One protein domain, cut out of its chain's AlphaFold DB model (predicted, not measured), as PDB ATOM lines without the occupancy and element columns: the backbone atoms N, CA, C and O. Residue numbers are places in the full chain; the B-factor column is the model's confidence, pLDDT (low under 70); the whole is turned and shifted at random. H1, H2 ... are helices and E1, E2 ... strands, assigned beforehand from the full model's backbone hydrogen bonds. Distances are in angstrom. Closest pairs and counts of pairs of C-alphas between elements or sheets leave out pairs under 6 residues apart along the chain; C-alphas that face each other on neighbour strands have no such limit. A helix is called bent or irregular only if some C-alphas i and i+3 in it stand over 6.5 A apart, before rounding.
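AT A GLANCE: This is residues 60 to 172 of the 172 residues of the protein "PPM-type phosphatase domain-containing protein" of Thanatephorus cucumeris (strain AG1-IB / isolate 7/3/14) (UniProt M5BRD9). Little regular structure is present: a two-strand hairpin, E1 and E2, has one helix, H1, packed over it, while long unnamed stretches, residues 60 to 106 and 145 to 172, make up much of the rest. The printed part has 113 residues, ordered E1, E2, H1; the antiparallel sheet is E1 - E2. The class is mixed, with only 24 residues in named elements. It is compact, with a radius of gyration of the C-alphas of 15.1 A and spans of 43 by 32 by 30 A.

IN THESE COORDINATES: E1, residues 107 to 112, begins at C-alpha (21.891, -42.226, 1.804) and is 17.4 A long. E2, residues 121 to 126, is 16.6 A. H1, residues 133 to 144, is 17.2 A and ends at C-alpha (13.038, -55.514, 1.999); it is irregular, C-alphas 140 and 143 being 7.7 A apart.

HOW THE PARTS SIT: Hairpin strands E1 and E2 are antiparallel at 177 degrees, with N 109 and O 124 within hydrogen-bond range at 2.9 A. The closest C-alphas of E1 and H1, Ser 109 and Gly 139, are 5.1 A apart; those of E2 and H1, Phe 126 and Ala 135, 5.0 A. In H1, 6 of 8 O i to N i+4 pairs are within range.

THE WHOLE: The C-alphas farthest apart, Gly 73 and Gln 172, are 48.6 A apart. The printed part has no cut, and both links are short. Residues 146 to 172 have pLDDT under 70.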
ATOM      1  N   SER A  60      35.729 -44.495   3.586       85.12
ATOM      2  CA  SER A  60      35.271 -43.100   3.585       85.12
ATOM      3  C   SER A  60      34.375 -42.825   4.801       85.12
ATOM      4  O   SER A  60      33.528 -43.666   5.131       85.12
ATOM      5  N   PRO A  61      34.501 -41.660   5.460       87.31
ATOM      6  CA  PRO A  61      33.597 -41.271   6.537       87.31
ATOM      7  C   PRO A  61      32.191 -40.898   6.030       87.31
ATOM      8  O   PRO A  61      31.276 -40.753   6.840       87.31
ATOM      9  N   ASP A  62      32.019 -40.766   4.714       91.81
ATOM     10  CA  ASP A  62      30.745 -40.466   4.066       91.81
ATOM     11  C   ASP A  62      29.923 -41.731   3.793       91.81
ATOM     12  O   ASP A  62      30.468 -42.778   3.434       91.81
ATOM     13  N   ALA A  63      28.603 -41.599   3.922       93.06
ATOM     14  CA  ALA A  63      27.615 -42.613   3.600       93.06
ATOM     15  C   ALA A  63      27.646 -42.974   2.111       93.06
ATOM     16  O   ALA A  63      27.666 -42.108   1.233       93.06
ATOM     17  N   LYS A  64      27.603 -44.275   1.821       92.69
ATOM     18  CA  LYS A  64      27.539 -44.811   0.462       92.69
ATOM     19  C   LYS A  64      26.182 -45.444   0.176       92.69
ATOM     20  O   LYS A  64      25.768 -46.408   0.819       92.69
ATOM     21  N   SER A  65      25.520 -44.925  -0.853       93.50
ATOM     22  CA  SER A  65      24.347 -45.561  -1.467       93.50
ATOM     23  C   SER A  65      24.796 -46.579  -2.518       93.50
ATOM     24  O   SER A  65      25.913 -46.483  -3.032       93.50
ATOM     25  N   GLN A  66      23.949 -47.559  -2.852       93.75
ATOM     26  CA  GLN A  66      24.272 -48.487  -3.940       93.75
ATOM     27  C   GLN A  66      24.428 -47.736  -5.266       93.75
ATOM     28  O   GLN A  66      23.733 -46.747  -5.508       93.75
ATOM     29  N   ALA A  67      25.347 -48.204  -6.112       93.31
ATOM     30  CA  ALA A  67      25.621 -47.574  -7.395       93.31
ATOM     31  C   ALA A  67      24.371 -47.557  -8.279       93.31
ATOM     32  O   ALA A  67      23.615 -48.527  -8.326       93.31
ATOM     33  N   VAL A  68      24.188 -46.451  -8.995       94.56
ATOM     34  CA  VAL A  68      23.102 -46.314  -9.957       94.56
ATOM     35  C   VAL A  68      23.462 -47.068 -11.232       94.56
ATOM     36  O   VAL A  68      24.554 -46.892 -11.772       94.56
ATOM     37  N   THR A  69      22.548 -47.901 -11.717       95.38
ATOM     38  CA  THR A  69      22.709 -48.663 -12.963       95.38
ATOM     39  C   THR A  69      21.519 -48.442 -13.892       95.38
ATOM     40  O   THR A  69      20.517 -47.854 -13.495       95.38
ATOM     41  N   THR A  70      21.611 -48.925 -15.130       93.88
ATOM     42  CA  THR A  70      20.505 -48.894 -16.096       93.88
ATOM     43  C   THR A  70      20.256 -50.306 -16.612       93.88
ATOM     44  O   THR A  70      21.202 -51.029 -16.924       93.88
ATOM     45  N   ALA A  71      18.996 -50.732 -16.662       91.75
ATOM     46  CA  ALA A  71      18.613 -52.025 -17.213       91.75
ATOM     47  C   ALA A  71      18.791 -52.049 -18.737       91.75
ATOM     48  O   ALA A  71      18.583 -51.048 -19.418       91.75
ATOM     49  N   ALA A  72      19.127 -53.216 -19.290       89.00
ATOM     50  CA  ALA A  72      19.245 -53.399 -20.739       89.00
ATOM     51  C   ALA A  72      17.884 -53.388 -21.466       89.00
ATOM     52  O   ALA A  72      17.833 -53.253 -22.685       89.00
ATOM     53  N   GLY A  73      16.786 -53.560 -20.726       87.25
ATOM     54  CA  GLY A  73      15.431 -53.637 -21.258       87.25
ATOM     55  C   GLY A  73      14.450 -52.743 -20.499       87.25
ATOM     56  O   GLY A  73      14.857 -51.958 -19.641       87.25
ATOM     57  N   PRO A  74      13.144 -52.870 -20.796       83.62
ATOM     58  CA  PRO A  74      12.111 -52.036 -20.196       83.62
ATOM     59  C   PRO A  74      11.812 -52.392 -18.736       83.62
ATOM     60  O   PRO A  74      11.178 -51.597 -18.057       83.62
ATOM     61  N   SER A  75      12.221 -53.571 -18.254       87.31
ATOM     62  CA  SER A  75      11.990 -54.001 -16.874       87.31
ATOM     63  C   SER A  75      13.249 -53.961 -16.036       87.31
ATOM     64  O   SER A  75      14.323 -54.351 -16.493       87.31
ATOM     65  N   THR A  76      13.079 -53.524 -14.793       89.38
ATOM     66  CA  THR A  76      14.123 -53.530 -13.763       89.38
ATOM     67  C   THR A  76      13.930 -54.664 -12.757       89.38
ATOM     68  O   THR A  76      14.837 -54.944 -11.981       89.38
ATOM     69  N   ASN A  77      12.777 -55.349 -12.782       88.75
ATOM     70  CA  ASN A  77      12.431 -56.459 -11.883       88.75
ATOM     71  C   ASN A  77      12.638 -56.114 -10.396       88.75
ATOM     72  O   ASN A  77      13.109 -56.943  -9.615       88.75
ATOM     73  N   GLY A  78      12.360 -54.866 -10.011       87.19
ATOM     74  CA  GLY A  78      12.533 -54.416  -8.636       87.19
ATOM     75  C   GLY A  78      13.993 -54.239  -8.196       87.19
ATOM     76  O   GLY A  78      14.262 -54.196  -6.994       87.19
ATOM     77  N   ALA A  79      14.948 -54.155  -9.126       92.56
ATOM     78  CA  ALA A  79      16.354 -53.957  -8.797       92.56
ATOM     79  C   ALA A  79      16.611 -52.596  -8.127       92.56
ATOM     80  O   ALA A  79      16.096 -51.550  -8.534       92.56
ATOM     81  N   LEU A  80      17.452 -52.620  -7.090       94.00
ATOM     82  CA  LEU A  80      17.827 -51.438  -6.324       94.00
ATOM     83  C   LEU A  80      18.716 -50.502  -7.150       94.00
ATOM     84  O   LEU A  80      19.694 -50.925  -7.762       94.00
ATOM     85  N   ASN A  81      18.377 -49.216  -7.119       94.69
ATOM     86  CA  ASN A  81      19.071 -48.122  -7.788       94.69
ATOM     87  C   ASN A  81      19.288 -48.371  -9.287       94.69
ATOM     88  O   ASN A  81      20.311 -47.987  -9.852       94.69
ATOM     89  N   GLN A  82      18.321 -49.009  -9.947       94.56
ATOM     90  CA  GLN A  82      18.374 -49.267 -11.378       94.56
ATOM     91  C   GLN A  82      17.323 -48.440 -12.121       94.56
ATOM     92  O   GLN A  82      16.120 -48.571 -11.892       94.56
ATOM     93  N   HIS A  83      17.773 -47.589 -13.039       92.31
ATOM     94  CA  HIS A  83      16.912 -46.996 -14.054       92.31
ATOM     95  C   HIS A  83      16.501 -48.059 -15.063       92.31
ATOM     96  O   HIS A  83      17.230 -49.015 -15.321       92.31
ATOM     97  N   SER A  84      15.360 -47.866 -15.701       90.25
ATOM     98  CA  SER A  84      15.034 -48.695 -16.849       90.25
ATOM     99  C   SER A  84      15.718 -48.216 -18.123       90.25
ATOM    100  O   SER A  84      15.985 -47.026 -18.278       90.25
ATOM    101  N   GLY A  85      15.941 -49.141 -19.055       86.38
ATOM    102  CA  GLY A  85      16.419 -48.840 -20.401       86.38
ATOM    103  C   GLY A  85      15.345 -48.292 -21.347       86.38
ATOM    104  O   GLY A  85      15.677 -47.896 -22.460       86.38
ATOM    105  N   ALA A  86      14.070 -48.259 -20.940       83.25
ATOM    106  CA  ALA A  86      12.977 -47.700 -21.737       83.25
ATOM    107  C   ALA A  86      12.190 -46.624 -20.964       83.25
ATOM    108  O   ALA A  86      12.207 -46.618 -19.732       83.25
ATOM    109  N   PRO A  87      11.465 -45.724 -21.657       77.12
ATOM    110  CA  PRO A  87      10.620 -44.734 -21.000       77.12
ATOM    111  C   PRO A  87       9.536 -45.380 -20.129       77.12
ATOM    112  O   PRO A  87       8.853 -46.320 -20.544       77.12
ATOM    113  N   HIS A  88       9.333 -44.823 -18.937       74.00
ATOM    114  CA  HIS A  88       8.245 -45.182 -18.026       74.00
ATOM    115  C   HIS A  88       7.426 -43.963 -17.641       74.00
ATOM    116  O   HIS A  88       7.789 -42.833 -17.953       74.00
ATOM    117  N   GLY A  89       6.313 -44.188 -16.936       81.31
ATOM    118  CA  GLY A  89       5.431 -43.120 -16.453       81.31
ATOM    119  C   GLY A  89       6.092 -42.113 -15.498       81.31
ATOM    120  O   GLY A  89       5.433 -41.160 -15.086       81.31
ATOM    121  N   TYR A  90       7.362 -42.319 -15.135       84.62
ATOM    122  CA  TYR A  90       8.214 -41.377 -14.420       84.62
ATOM    123  C   TYR A  90       9.697 -41.640 -14.734       84.62
ATOM    124  O   TYR A  90      10.079 -42.728 -15.169       84.62
ATOM    125  N   GLU A  91      10.530 -40.641 -14.456       86.75
ATOM    126  CA  GLU A  91      11.990 -40.719 -14.476       86.75
ATOM    127  C   GLU A  91      12.521 -40.296 -13.102       86.75
ATOM    128  O   GLU A  91      11.902 -39.478 -12.415       86.75
ATOM    129  N   VAL A  92      13.649 -40.869 -12.689       87.62
ATOM    130  CA  VAL A  92      14.267 -40.600 -11.388       87.62
ATOM    131  C   VAL A  92      15.562 -39.838 -11.620       87.62
ATOM    132  O   VAL A  92      16.421 -40.304 -12.358       87.62
ATOM    133  N   GLY A  93      15.711 -38.685 -10.974       90.56
ATOM    134  CA  GLY A  93      16.970 -37.947 -10.903       90.56
ATOM    135  C   GLY A  93      17.491 -37.948  -9.472       90.56
ATOM    136  O   GLY A  93      16.702 -37.869  -8.529       90.56
ATOM    137  N   ILE A  94      18.809 -38.034  -9.305       87.94
ATOM    138  CA  ILE A  94      19.457 -38.018  -7.991       87.94
ATOM    139  C   ILE A  94      20.428 -36.848  -7.936       87.94
ATOM    140  O   ILE A  94      21.294 -36.702  -8.794       87.94
ATOM    141  N   ALA A  95      20.303 -36.045  -6.887       88.94
ATOM    142  CA  ALA A  95      21.254 -35.007  -6.538       88.94
ATOM    143  C   ALA A  95      21.429 -35.005  -5.019       88.94
ATOM    144  O   ALA A  95      20.453 -35.106  -4.274       88.94
ATOM    145  N   HIS A  96      22.669 -34.892  -4.556       84.69
ATOM    146  CA  HIS A  96      22.979 -34.736  -3.142       84.69
ATOM    147  C   HIS A  96      24.161 -33.783  -2.978       84.69
ATOM    148  O   HIS A  96      25.059 -33.740  -3.818       84.69
ATOM    149  N   ASP A  97      24.141 -33.011  -1.895       89.56
ATOM    150  CA  ASP A  97      25.202 -32.082  -1.524       89.56
ATOM    151  C   ASP A  97      25.465 -32.208  -0.021       89.56
ATOM    152  O   ASP A  97      24.542 -32.142   0.794       89.56
ATOM    153  N   ARG A  98      26.738 -32.374   0.344       89.62
ATOM    154  CA  ARG A  98      27.195 -32.397   1.739       89.62
ATOM    155  C   ARG A  98      27.064 -31.019   2.395       89.62
ATOM    156  O   ARG A  98      26.937 -30.912   3.620       89.62
ATOM    157  N   GLY A  99      27.133 -29.953   1.600       91.31
ATOM    158  CA  GLY A  99      27.156 -28.581   2.081       91.31
ATOM    159  C   GLY A  99      28.306 -28.345   3.069       91.31
ATOM    160  O   GLY A  99      29.434 -28.801   2.871       91.31
ATOM    161  N   GLN A 100      28.002 -27.644   4.166       90.88
ATOM    162  CA  GLN A 100      28.967 -27.255   5.208       90.88
ATOM    163  C   GLN A 100      29.252 -28.358   6.247       90.88
ATOM    164  O   GLN A 100      29.945 -28.118   7.236       90.88
ATOM    165  N   ARG A 101      28.685 -29.563   6.089       89.69
ATOM    166  CA  ARG A 101      28.910 -30.667   7.032       89.69
ATOM    167  C   ARG A 101      30.309 -31.257   6.847       89.69
ATOM    168  O   ARG A 101      30.847 -31.284   5.745       89.69
ATOM    169  N   ARG A 102      30.878 -31.784   7.939       91.06
ATOM    170  CA  ARG A 102      32.164 -32.505   7.908       91.06
ATOM    171  C   ARG A 102      32.087 -33.797   7.085       91.06
ATOM    172  O   ARG A 102      33.048 -34.135   6.405       91.06
ATOM    173  N   THR A 103      30.944 -34.474   7.144       92.62
ATOM    174  CA  THR A 103      30.671 -35.775   6.528       92.62
ATOM    175  C   THR A 103      29.268 -35.766   5.935       92.62
ATOM    176  O   THR A 103      28.374 -35.092   6.456       92.62
ATOM    177  N   MET A 104      29.083 -36.490   4.836       94.38
ATOM    178  CA  MET A 104      27.781 -36.787   4.253       94.38
ATOM    179  C   MET A 104      27.232 -38.027   4.950       94.38
ATOM    180  O   MET A 104      27.762 -39.112   4.754       94.38
ATOM    181  N   GLU A 105      26.205 -37.889   5.786       95.25
ATOM    182  CA  GLU A 105      25.608 -39.038   6.486       95.25
ATOM    183  C   GLU A 105      24.320 -39.532   5.802       95.25
ATOM    184  O   GLU A 105      23.821 -40.592   6.172       95.25
ATOM    185  N   ASP A 106      23.800 -38.814   4.795       94.38
ATOM    186  CA  ASP A 106      22.592 -39.226   4.073       94.38
ATOM    187  C   ASP A 106      22.884 -40.329   3.043       94.38
ATOM    188  O   ASP A 106      23.912 -40.335   2.363       94.38
ATOM    189  N   ALA A 107      21.914 -41.219   2.859       94.81
ATOM    190  CA  ALA A 107      21.891 -42.226   1.804       94.81
ATOM    191  C   ALA A 107      20.541 -42.204   1.075       94.81
ATOM    192  O   ALA A 107      19.553 -41.673   1.583       94.81
ATOM    193  N   TYR A 108      20.471 -42.805  -0.107       94.81
ATOM    194  CA  TYR A 108      19.238 -42.928  -0.874       94.81
ATOM    195  C   TYR A 108      19.068 -44.335  -1.436       94.81
ATOM    196  O   TYR A 108      20.021 -45.099  -1.617       94.81
ATOM    197  N   SER A 109      17.822 -44.655  -1.757       94.19
ATOM    198  CA  SER A 109      17.456 -45.856  -2.491       94.19
ATOM    199  C   SER A 109      16.233 -45.589  -3.346       94.19
ATOM    200  O   SER A 109      15.266 -44.997  -2.863       94.19
ATOM    201  N   PHE A 110      16.240 -46.079  -4.576       93.88
ATOM    202  CA  PHE A 110      15.052 -46.133  -5.406       93.88
ATOM    203  C   PHE A 110      14.926 -47.490  -6.084       93.88
ATOM    204  O   PHE A 110      15.924 -48.141  -6.379       93.88
ATOM    205  N   ILE A 111      13.694 -47.918  -6.330       92.31
ATOM    206  CA  ILE A 111      13.385 -49.130  -7.082       92.31
ATOM    207  C   ILE A 111      12.309 -48.772  -8.096       92.31
ATOM    208  O   ILE A 111      11.261 -48.221  -7.744       92.31
ATOM    209  N   VAL A 112      12.588 -49.073  -9.359       90.94
ATOM    210  CA  VAL A 112      11.583 -49.088 -10.421       90.94
ATOM    211  C   VAL A 112      10.915 -50.464 -10.411       90.94
ATOM    212  O   VAL A 112      11.547 -51.455 -10.059       90.94
ATOM    213  N   ASP A 113       9.624 -50.528 -10.730       89.12
ATOM    214  CA  ASP A 113       8.835 -51.770 -10.678       89.12
ATOM    215  C   ASP A 113       8.853 -52.430  -9.294       89.12
ATOM    216  O   ASP A 113       9.082 -53.633  -9.142       89.12
ATOM    217  N   PHE A 114       8.661 -51.613  -8.256       88.88
ATOM    218  CA  PHE A 114       8.661 -52.100  -6.884       88.88
ATOM    219  C   PHE A 114       7.556 -53.145  -6.673       88.88
ATOM    220  O   PHE A 114       6.468 -53.040  -7.239       88.88
ATOM    221  N   ALA A 115       7.865 -54.164  -5.865       85.62
ATOM    222  CA  ALA A 115       6.993 -55.312  -5.610       85.62
ATOM    223  C   ALA A 115       6.517 -56.047  -6.884       85.62
ATOM    224  O   ALA A 115       5.438 -56.631  -6.883       85.62
ATOM    225  N   ASP A 116       7.320 -56.018  -7.958       85.25
ATOM    226  CA  ASP A 116       7.007 -56.616  -9.267       85.25
ATOM    227  C   ASP A 116       5.768 -55.998  -9.951       85.25
ATOM    228  O   ASP A 116       5.167 -56.562 -10.865       85.25
ATOM    229  N   VAL A 117       5.375 -54.791  -9.525       85.25
ATOM    230  CA  VAL A 117       4.257 -54.050 -10.110       85.25
ATOM    231  C   VAL A 117       4.794 -52.994 -11.068       85.25
ATOM    232  O   VAL A 117       5.365 -51.981 -10.657       85.25
ATOM    233  N   ARG A 118       4.564 -53.198 -12.370       83.88
ATOM    234  CA  ARG A 118       4.967 -52.258 -13.427       83.88
ATOM    235  C   ARG A 118       4.468 -50.843 -13.130       83.88
ATOM    236  O   ARG A 118       3.271 -50.615 -12.985       83.88
ATOM    237  N   GLY A 119       5.389 -49.882 -13.122       83.50
ATOM    238  CA  GLY A 119       5.056 -48.469 -12.901       83.50
ATOM    239  C   GLY A 119       4.831 -48.086 -11.436       83.50
ATOM    240  O   GLY A 119       4.629 -46.906 -11.154       83.50
ATOM    241  N   GLN A 120       4.921 -49.037 -10.503       86.19
ATOM    242  CA  GLN A 120       5.081 -48.728  -9.090       86.19
ATOM    243  C   GLN A 120       6.547 -48.392  -8.812       86.19
ATOM    244  O   GLN A 120       7.457 -49.096  -9.247       86.19
ATOM    245  N   GLY A 121       6.770 -47.304  -8.085       88.25
ATOM    246  CA  GLY A 121       8.097 -46.874  -7.676       88.25
ATOM    247  C   GLY A 121       8.222 -46.854  -6.164       88.25
ATOM    248  O   GLY A 121       7.272 -46.510  -5.464       88.25
ATOM    249  N   TYR A 122       9.407 -47.197  -5.681       90.19
ATOM    250  CA  TYR A 122       9.817 -46.975  -4.303       90.19
ATOM    251  C   TYR A 122      10.958 -45.961  -4.299       90.19
ATOM    252  O   TYR A 122      11.914 -46.108  -5.057       90.19
ATOM    253  N   PHE A 123      10.866 -44.945  -3.444       92.25
ATOM    254  CA  PHE A 123      11.871 -43.891  -3.318       92.25
ATOM    255  C   PHE A 123      12.054 -43.559  -1.844       92.25
ATOM    256  O   PHE A 123      11.083 -43.256  -1.149       92.25
ATOM    257  N   ALA A 124      13.291 -43.599  -1.362       90.19
ATOM    258  CA  ALA A 124      13.609 -43.270   0.016       90.19
ATOM    259  C   ALA A 124      14.937 -42.523   0.120       90.19
ATOM    260  O   ALA A 124      15.900 -42.810  -0.592       90.19
ATOM    261  N   ILE A 125      14.964 -41.567   1.045       93.25
ATOM    262  CA  ILE A 125      16.145 -40.815   1.456       93.25
ATOM    263  C   ILE A 125      16.273 -41.012   2.962       93.25
ATOM    264  O   ILE A 125      15.298 -40.852   3.700       93.25
ATOM    265  N   PHE A 126      17.469 -41.358   3.411       93.25
ATOM    266  CA  PHE A 126      17.784 -41.631   4.803       93.25
ATOM    267  C   PHE A 126      18.739 -40.558   5.300       93.25
ATOM    268  O   PHE A 126      19.834 -40.432   4.772       93.25
ATOM    269  N   ASP A 127      18.315 -39.793   6.301       93.94
ATOM    270  CA  ASP A 127      19.119 -38.766   6.964       93.94
ATOM    271  C   ASP A 127      19.917 -39.391   8.106       93.94
ATOM    272  O   ASP A 127      19.338 -39.778   9.125       93.94
ATOM    273  N   GLY A 128      21.226 -39.541   7.930       91.94
ATOM    274  CA  GLY A 128      22.085 -40.034   8.999       91.94
ATOM    275  C   GLY A 128      22.294 -38.974  10.082       91.94
ATOM    276  O   GLY A 128      22.427 -37.783   9.803       91.94
ATOM    277  N   HIS A 129      22.326 -39.407  11.342       90.94
ATOM    278  CA  HIS A 129      22.701 -38.553  12.463       90.94
ATOM    279  C   HIS A 129      23.550 -39.340  13.454       90.94
ATOM    280  O   HIS A 129      23.161 -40.428  13.880       90.94
ATOM    281  N   ALA A 130      24.686 -38.758  13.846       90.94
ATOM    282  CA  ALA A 130      25.701 -39.398  14.683       90.94
ATOM    283  C   ALA A 130      26.384 -40.605  14.008       90.94
ATOM    284  O   ALA A 130      26.842 -41.527  14.687       90.94
ATOM    285  N   GLY A 131      26.497 -40.571  12.677       89.00
ATOM    286  CA  GLY A 131      27.221 -41.558  11.881       89.00
ATOM    287  C   GLY A 131      26.430 -42.085  10.684       89.00
ATOM    288  O   GLY A 131      25.201 -42.077  10.657       89.00
ATOM    289  N   LYS A 132      27.163 -42.596   9.690       93.56
ATOM    290  CA  LYS A 132      26.620 -43.028   8.391       93.56
ATOM    291  C   LYS A 132      25.878 -44.370   8.400       93.56
ATOM    292  O   LYS A 132      24.983 -44.596   7.592       93.56
ATOM    293  N   HIS A 133      26.233 -45.272   9.314       94.31
ATOM    294  CA  HIS A 133      25.912 -46.698   9.181       94.31
ATOM    295  C   HIS A 133      24.414 -47.013   9.146       94.31
ATOM    296  O   HIS A 133      23.993 -47.908   8.415       94.31
ATOM    297  N   ALA A 134      23.600 -46.288   9.917       93.75
ATOM    298  CA  ALA A 134      22.156 -46.509   9.926       93.75
ATOM    299  C   ALA A 134      21.532 -46.130   8.576       93.75
ATOM    300  O   ALA A 134      20.765 -46.908   8.012       93.75
ATOM    301  N   ALA A 135      21.904 -44.969   8.030       94.06
ATOM    302  CA  ALA A 135      21.425 -44.513   6.731       94.06
ATOM    303  C   ALA A 135      21.888 -45.446   5.601       94.06
ATOM    304  O   ALA A 135      21.071 -45.847   4.772       94.06
ATOM    305  N   GLU A 136      23.158 -45.865   5.608       95.31
ATOM    306  CA  GLU A 136      23.698 -46.830   4.640       95.31
ATOM    307  C   GLU A 136      22.956 -48.167   4.681       95.31
ATOM    308  O   GLU A 136      22.553 -48.697   3.643       95.31
ATOM    309  N   TRP A 137      22.741 -48.709   5.882       94.50
ATOM    310  CA  TRP A 137      22.028 -49.969   6.047       94.50
ATOM    311  C   TRP A 137      20.592 -49.859   5.536       94.50
ATOM    312  O   TRP A 137      20.124 -50.752   4.821       94.50
ATOM    313  N   CYS A 138      19.912 -48.754   5.851       93.94
ATOM    314  CA  CYS A 138      18.565 -48.492   5.368       93.94
ATOM    315  C   CYS A 138      18.523 -48.391   3.836       93.94
ATOM    316  O   CYS A 138      17.684 -49.047   3.217       93.94
ATOM    317  N   GLY A 139      19.481 -47.694   3.215       92.00
ATOM    318  CA  GLY A 139      19.624 -47.622   1.754       92.00
ATOM    319  C   GLY A 139      19.733 -48.988   1.076       92.00
ATOM    320  O   GLY A 139      19.248 -49.181  -0.035       92.00
ATOM    321  N   GLN A 140      20.316 -49.971   1.761       92.94
ATOM    322  CA  GLN A 140      20.544 -51.308   1.211       92.94
ATOM    323  C   GLN A 140      19.447 -52.324   1.553       92.94
ATOM    324  O   GLN A 140      19.335 -53.353   0.878       92.94
ATOM    325  N   ASN A 141      18.664 -52.094   2.612       92.25
ATOM    326  CA  ASN A 141      17.812 -53.139   3.189       92.25
ATOM    327  C   ASN A 141      16.395 -52.702   3.549       92.25
ATOM    328  O   ASN A 141      15.530 -53.565   3.664       92.25
ATOM    329  N   PHE A 142      16.119 -51.406   3.709       89.44
ATOM    330  CA  PHE A 142      14.824 -50.959   4.227       89.44
ATOM    331  C   PHE A 142      13.657 -51.347   3.307       89.44
ATOM    332  O   PHE A 142      12.609 -51.762   3.788       89.44
ATOM    333  N   HIS A 143      13.870 -51.330   1.989       86.12
ATOM    334  CA  HIS A 143      12.891 -51.772   0.989       86.12
ATOM    335  C   HIS A 143      12.504 -53.260   1.090       86.12
ATOM    336  O   HIS A 143      11.500 -53.667   0.514       86.12
ATOM    337  N   LYS A 144      13.297 -54.080   1.793       86.94
ATOM    338  CA  LYS A 144      13.038 -55.514   1.999       86.94
ATOM    339  C   LYS A 144      12.182 -55.776   3.229       86.94
ATOM    340  O   LYS A 144      11.694 -56.890   3.389       86.94
ATOM    341  N   VAL A 145      12.069 -54.797   4.130       80.38
ATOM    342  CA  VAL A 145      11.324 -54.955   5.377       80.38
ATOM    343  C   VAL A 145       9.843 -55.068   5.016       80.38
ATOM    344  O   VAL A 145       9.273 -54.096   4.518       80.38
ATOM    345  N   PRO A 146       9.204 -56.231   5.239       60.00
ATOM    346  CA  PRO A 146       7.790 -56.387   4.949       60.00
ATOM    347  C   PRO A 146       7.000 -55.433   5.841       60.00
ATOM    348  O   PRO A 146       7.225 -55.383   7.053       60.00
ATOM    349  N   SER A 147       6.052 -54.692   5.271       56.19
ATOM    350  CA  SER A 147       5.055 -54.020   6.096       56.19
ATOM    351  C   SER A 147       4.243 -55.098   6.817       56.19
ATOM    352  O   SER A 147       3.564 -55.892   6.171       56.19
ATOM    353  N   SER A 148       4.295 -55.129   8.150       49.78
ATOM    354  CA  SER A 148       3.474 -56.031   8.974       49.78
ATOM    355  C   SER A 148       1.969 -55.784   8.818       49.78
ATOM    356  O   SER A 148       1.170 -56.614   9.235       49.78
ATOM    357  N   ASP A 149       1.589 -54.654   8.218       53.44
ATOM    358  CA  ASP A 149       0.223 -54.336   7.825       53.44
ATOM    359  C   ASP A 149      -0.050 -54.776   6.375       53.44
ATOM    360  O   ASP A 149       0.494 -54.170   5.442       53.44
ATOM    361  N   PRO A 150      -0.966 -55.737   6.145       49.69
ATOM    362  CA  PRO A 150      -1.408 -56.141   4.805       49.69
ATOM    363  C   PRO A 150      -2.003 -54.991   3.975       49.69
ATOM    364  O   PRO A 150      -2.062 -55.069   2.753       49.69
ATOM    365  N   LEU A 151      -2.441 -53.910   4.633       45.81
ATOM    366  CA  LEU A 151      -3.107 -52.759   4.015       45.81
ATOM    367  C   LEU A 151      -2.170 -51.572   3.733       45.81
ATOM    368  O   LEU A 151      -2.626 -50.540   3.248       45.81
ATOM    369  N   ARG A 152      -0.869 -51.684   4.040       48.22
ATOM    370  CA  ARG A 152       0.102 -50.572   3.950       48.22
ATOM    371  C   ARG A 152       1.301 -50.842   3.042       48.22
ATOM    372  O   ARG A 152       2.232 -50.042   3.026       48.22
ATOM    373  N   SER A 153       1.238 -51.894   2.224       44.81
ATOM    374  CA  SER A 153       2.226 -52.190   1.172       44.81
ATOM    375  C   SER A 153       2.402 -51.048   0.153       44.81
ATOM    376  O   SER A 153       3.334 -51.068  -0.644       44.81
ATOM    377  N   THR A 154       1.532 -50.040   0.159       44.28
ATOM    378  CA  THR A 154       1.601 -48.861  -0.705       44.28
ATOM    379  C   THR A 154       2.294 -47.702   0.014       44.28
ATOM    380  O   THR A 154       1.663 -46.697   0.356       44.28
ATOM    381  N   ALA A 155       3.599 -47.805   0.263       46.16
ATOM    382  CA  ALA A 155       4.396 -46.621   0.569       46.16
ATOM    383  C   ALA A 155       4.531 -45.769  -0.711       46.16
ATOM    384  O   ALA A 155       5.478 -45.901  -1.472       46.16
ATOM    385  N   ALA A 156       3.510 -44.934  -0.931       44.56
ATOM    386  CA  ALA A 156       3.457 -43.764  -1.807       44.56
ATOM    387  C   ALA A 156       3.865 -43.962  -3.282       44.56
ATOM    388  O   ALA A 156       4.813 -43.355  -3.774       44.56
ATOM    389  N   ALA A 157       3.044 -44.703  -4.030       39.53
ATOM    390  CA  ALA A 157       2.936 -44.500  -5.470       39.53
ATOM    391  C   ALA A 157       2.116 -43.223  -5.731       39.53
ATOM    392  O   ALA A 157       0.887 -43.259  -5.715       39.53
ATOM    393  N   TYR A 158       2.778 -42.089  -5.949       35.94
ATOM    394  CA  TYR A 158       2.144 -40.948  -6.609       35.94
ATOM    395  C   TYR A 158       3.134 -40.296  -7.570       35.94
ATOM    396  O   TYR A 158       4.151 -39.741  -7.163       35.94
ATOM    397  N   SER A 159       2.830 -40.411  -8.865       39.50
ATOM    398  CA  SER A 159       3.560 -39.756  -9.944       39.50
ATOM    399  C   SER A 159       3.172 -38.282  -9.990       39.50
ATOM    400  O   SER A 159       2.048 -37.925 -10.328       39.50
ATOM    401  N   HIS A 160       4.124 -37.437  -9.629       32.97
ATOM    402  CA  HIS A 160       4.319 -36.089 -10.143       32.97
ATOM    403  C   HIS A 160       5.822 -35.830 -10.043       32.97
ATOM    404  O   HIS A 160       6.464 -36.357  -9.139       32.97
ATOM    405  N   ARG A 161       6.401 -35.057 -10.969       36.44
ATOM    406  CA  ARG A 161       7.811 -34.626 -10.930       36.44
ATOM    407  C   ARG A 161       8.103 -33.952  -9.580       36.44
ATOM    408  O   ARG A 161       7.918 -32.749  -9.436       36.44
ATOM    409  N   THR A 162       8.525 -34.729  -8.591       41.59
ATOM    410  CA  THR A 162       8.958 -34.253  -7.282       41.59
ATOM    411  C   THR A 162      10.468 -34.264  -7.273       41.59
ATOM    412  O   THR A 162      11.103 -35.295  -7.073       41.59
ATOM    413  N   GLU A 163      11.045 -33.094  -7.505       41.19
ATOM    414  CA  GLU A 163      12.429 -32.839  -7.146       41.19
ATOM    415  C   GLU A 163      12.495 -32.814  -5.611       41.19
ATOM    416  O   GLU A 163      12.121 -31.828  -4.972       41.19
ATOM    417  N   ILE A 164      12.881 -33.931  -4.989       47.22
ATOM    418  CA  ILE A 164      13.097 -33.991  -3.538       47.22
ATOM    419  C   ILE A 164      14.489 -33.416  -3.256       47.22
ATOM    420  O   ILE A 164      15.421 -34.114  -2.869       47.22
ATOM    421  N   THR A 165      14.638 -32.114  -3.482       39.31
ATOM    422  CA  THR A 165      15.833 -31.374  -3.087       39.31
ATOM    423  C   THR A 165      15.688 -31.027  -1.611       39.31
ATOM    424  O   THR A 165      14.812 -30.248  -1.221       39.31
ATOM    425  N   ARG A 166      16.556 -31.588  -0.759       42.94
ATOM    426  CA  ARG A 166      16.721 -31.121   0.624       42.94
ATOM    427  C   ARG A 166      17.256 -29.691   0.589       42.94
ATOM    428  O   ARG A 166      18.456 -29.446   0.627       42.94
ATOM    429  N   LYS A 167      16.359 -28.707   0.524       34.66
ATOM    430  CA  LYS A 167      16.722 -27.311   0.767       34.66
ATOM    431  C   LYS A 167      17.026 -27.189   2.258       34.66
ATOM    432  O   LYS A 167      16.112 -27.075   3.073       34.66
ATOM    433  N   SER A 168      18.308 -27.231   2.612       39.38
ATOM    434  CA  SER A 168      18.805 -26.788   3.914       39.38
ATOM    435  C   SER A 168      18.366 -25.332   4.128       39.38
ATOM    436  O   SER A 168      19.048 -24.396   3.715       39.38
ATOM    437  N   ARG A 169      17.191 -25.115   4.728       42.09
ATOM    438  CA  ARG A 169      16.793 -23.801   5.238       42.09
ATOM    439  C   ARG A 169      17.319 -23.643   6.662       42.09
ATOM    440  O   ARG A 169      16.769 -24.222   7.591       42.09
ATOM    441  N   ARG A 170      18.304 -22.766   6.822       37.81
ATOM    442  CA  ARG A 170      18.328 -21.716   7.856       37.81
ATOM    443  C   ARG A 170      18.789 -20.457   7.116       37.81
ATOM    444  O   ARG A 170      19.846 -20.494   6.505       37.81
ATOM    445  N   ALA A 171      17.919 -19.496   6.802       33.50
ATOM    446  CA  ALA A 171      17.301 -18.522   7.707       33.50
ATOM    447  C   ALA A 171      18.363 -17.809   8.558       33.50
ATOM    448  O   ALA A 171      18.741 -18.355   9.588       33.50
ATOM    449  N   GLN A 172      18.783 -16.652   8.019       36.00
ATOM    450  CA  GLN A 172      19.446 -15.469   8.602       36.00
ATOM    451  C   GLN A 172      20.626 -15.693   9.551       36.00
ATOM    452  O   GLN A 172      20.427 -16.230  10.659       36.00
TER     453      GLN A 172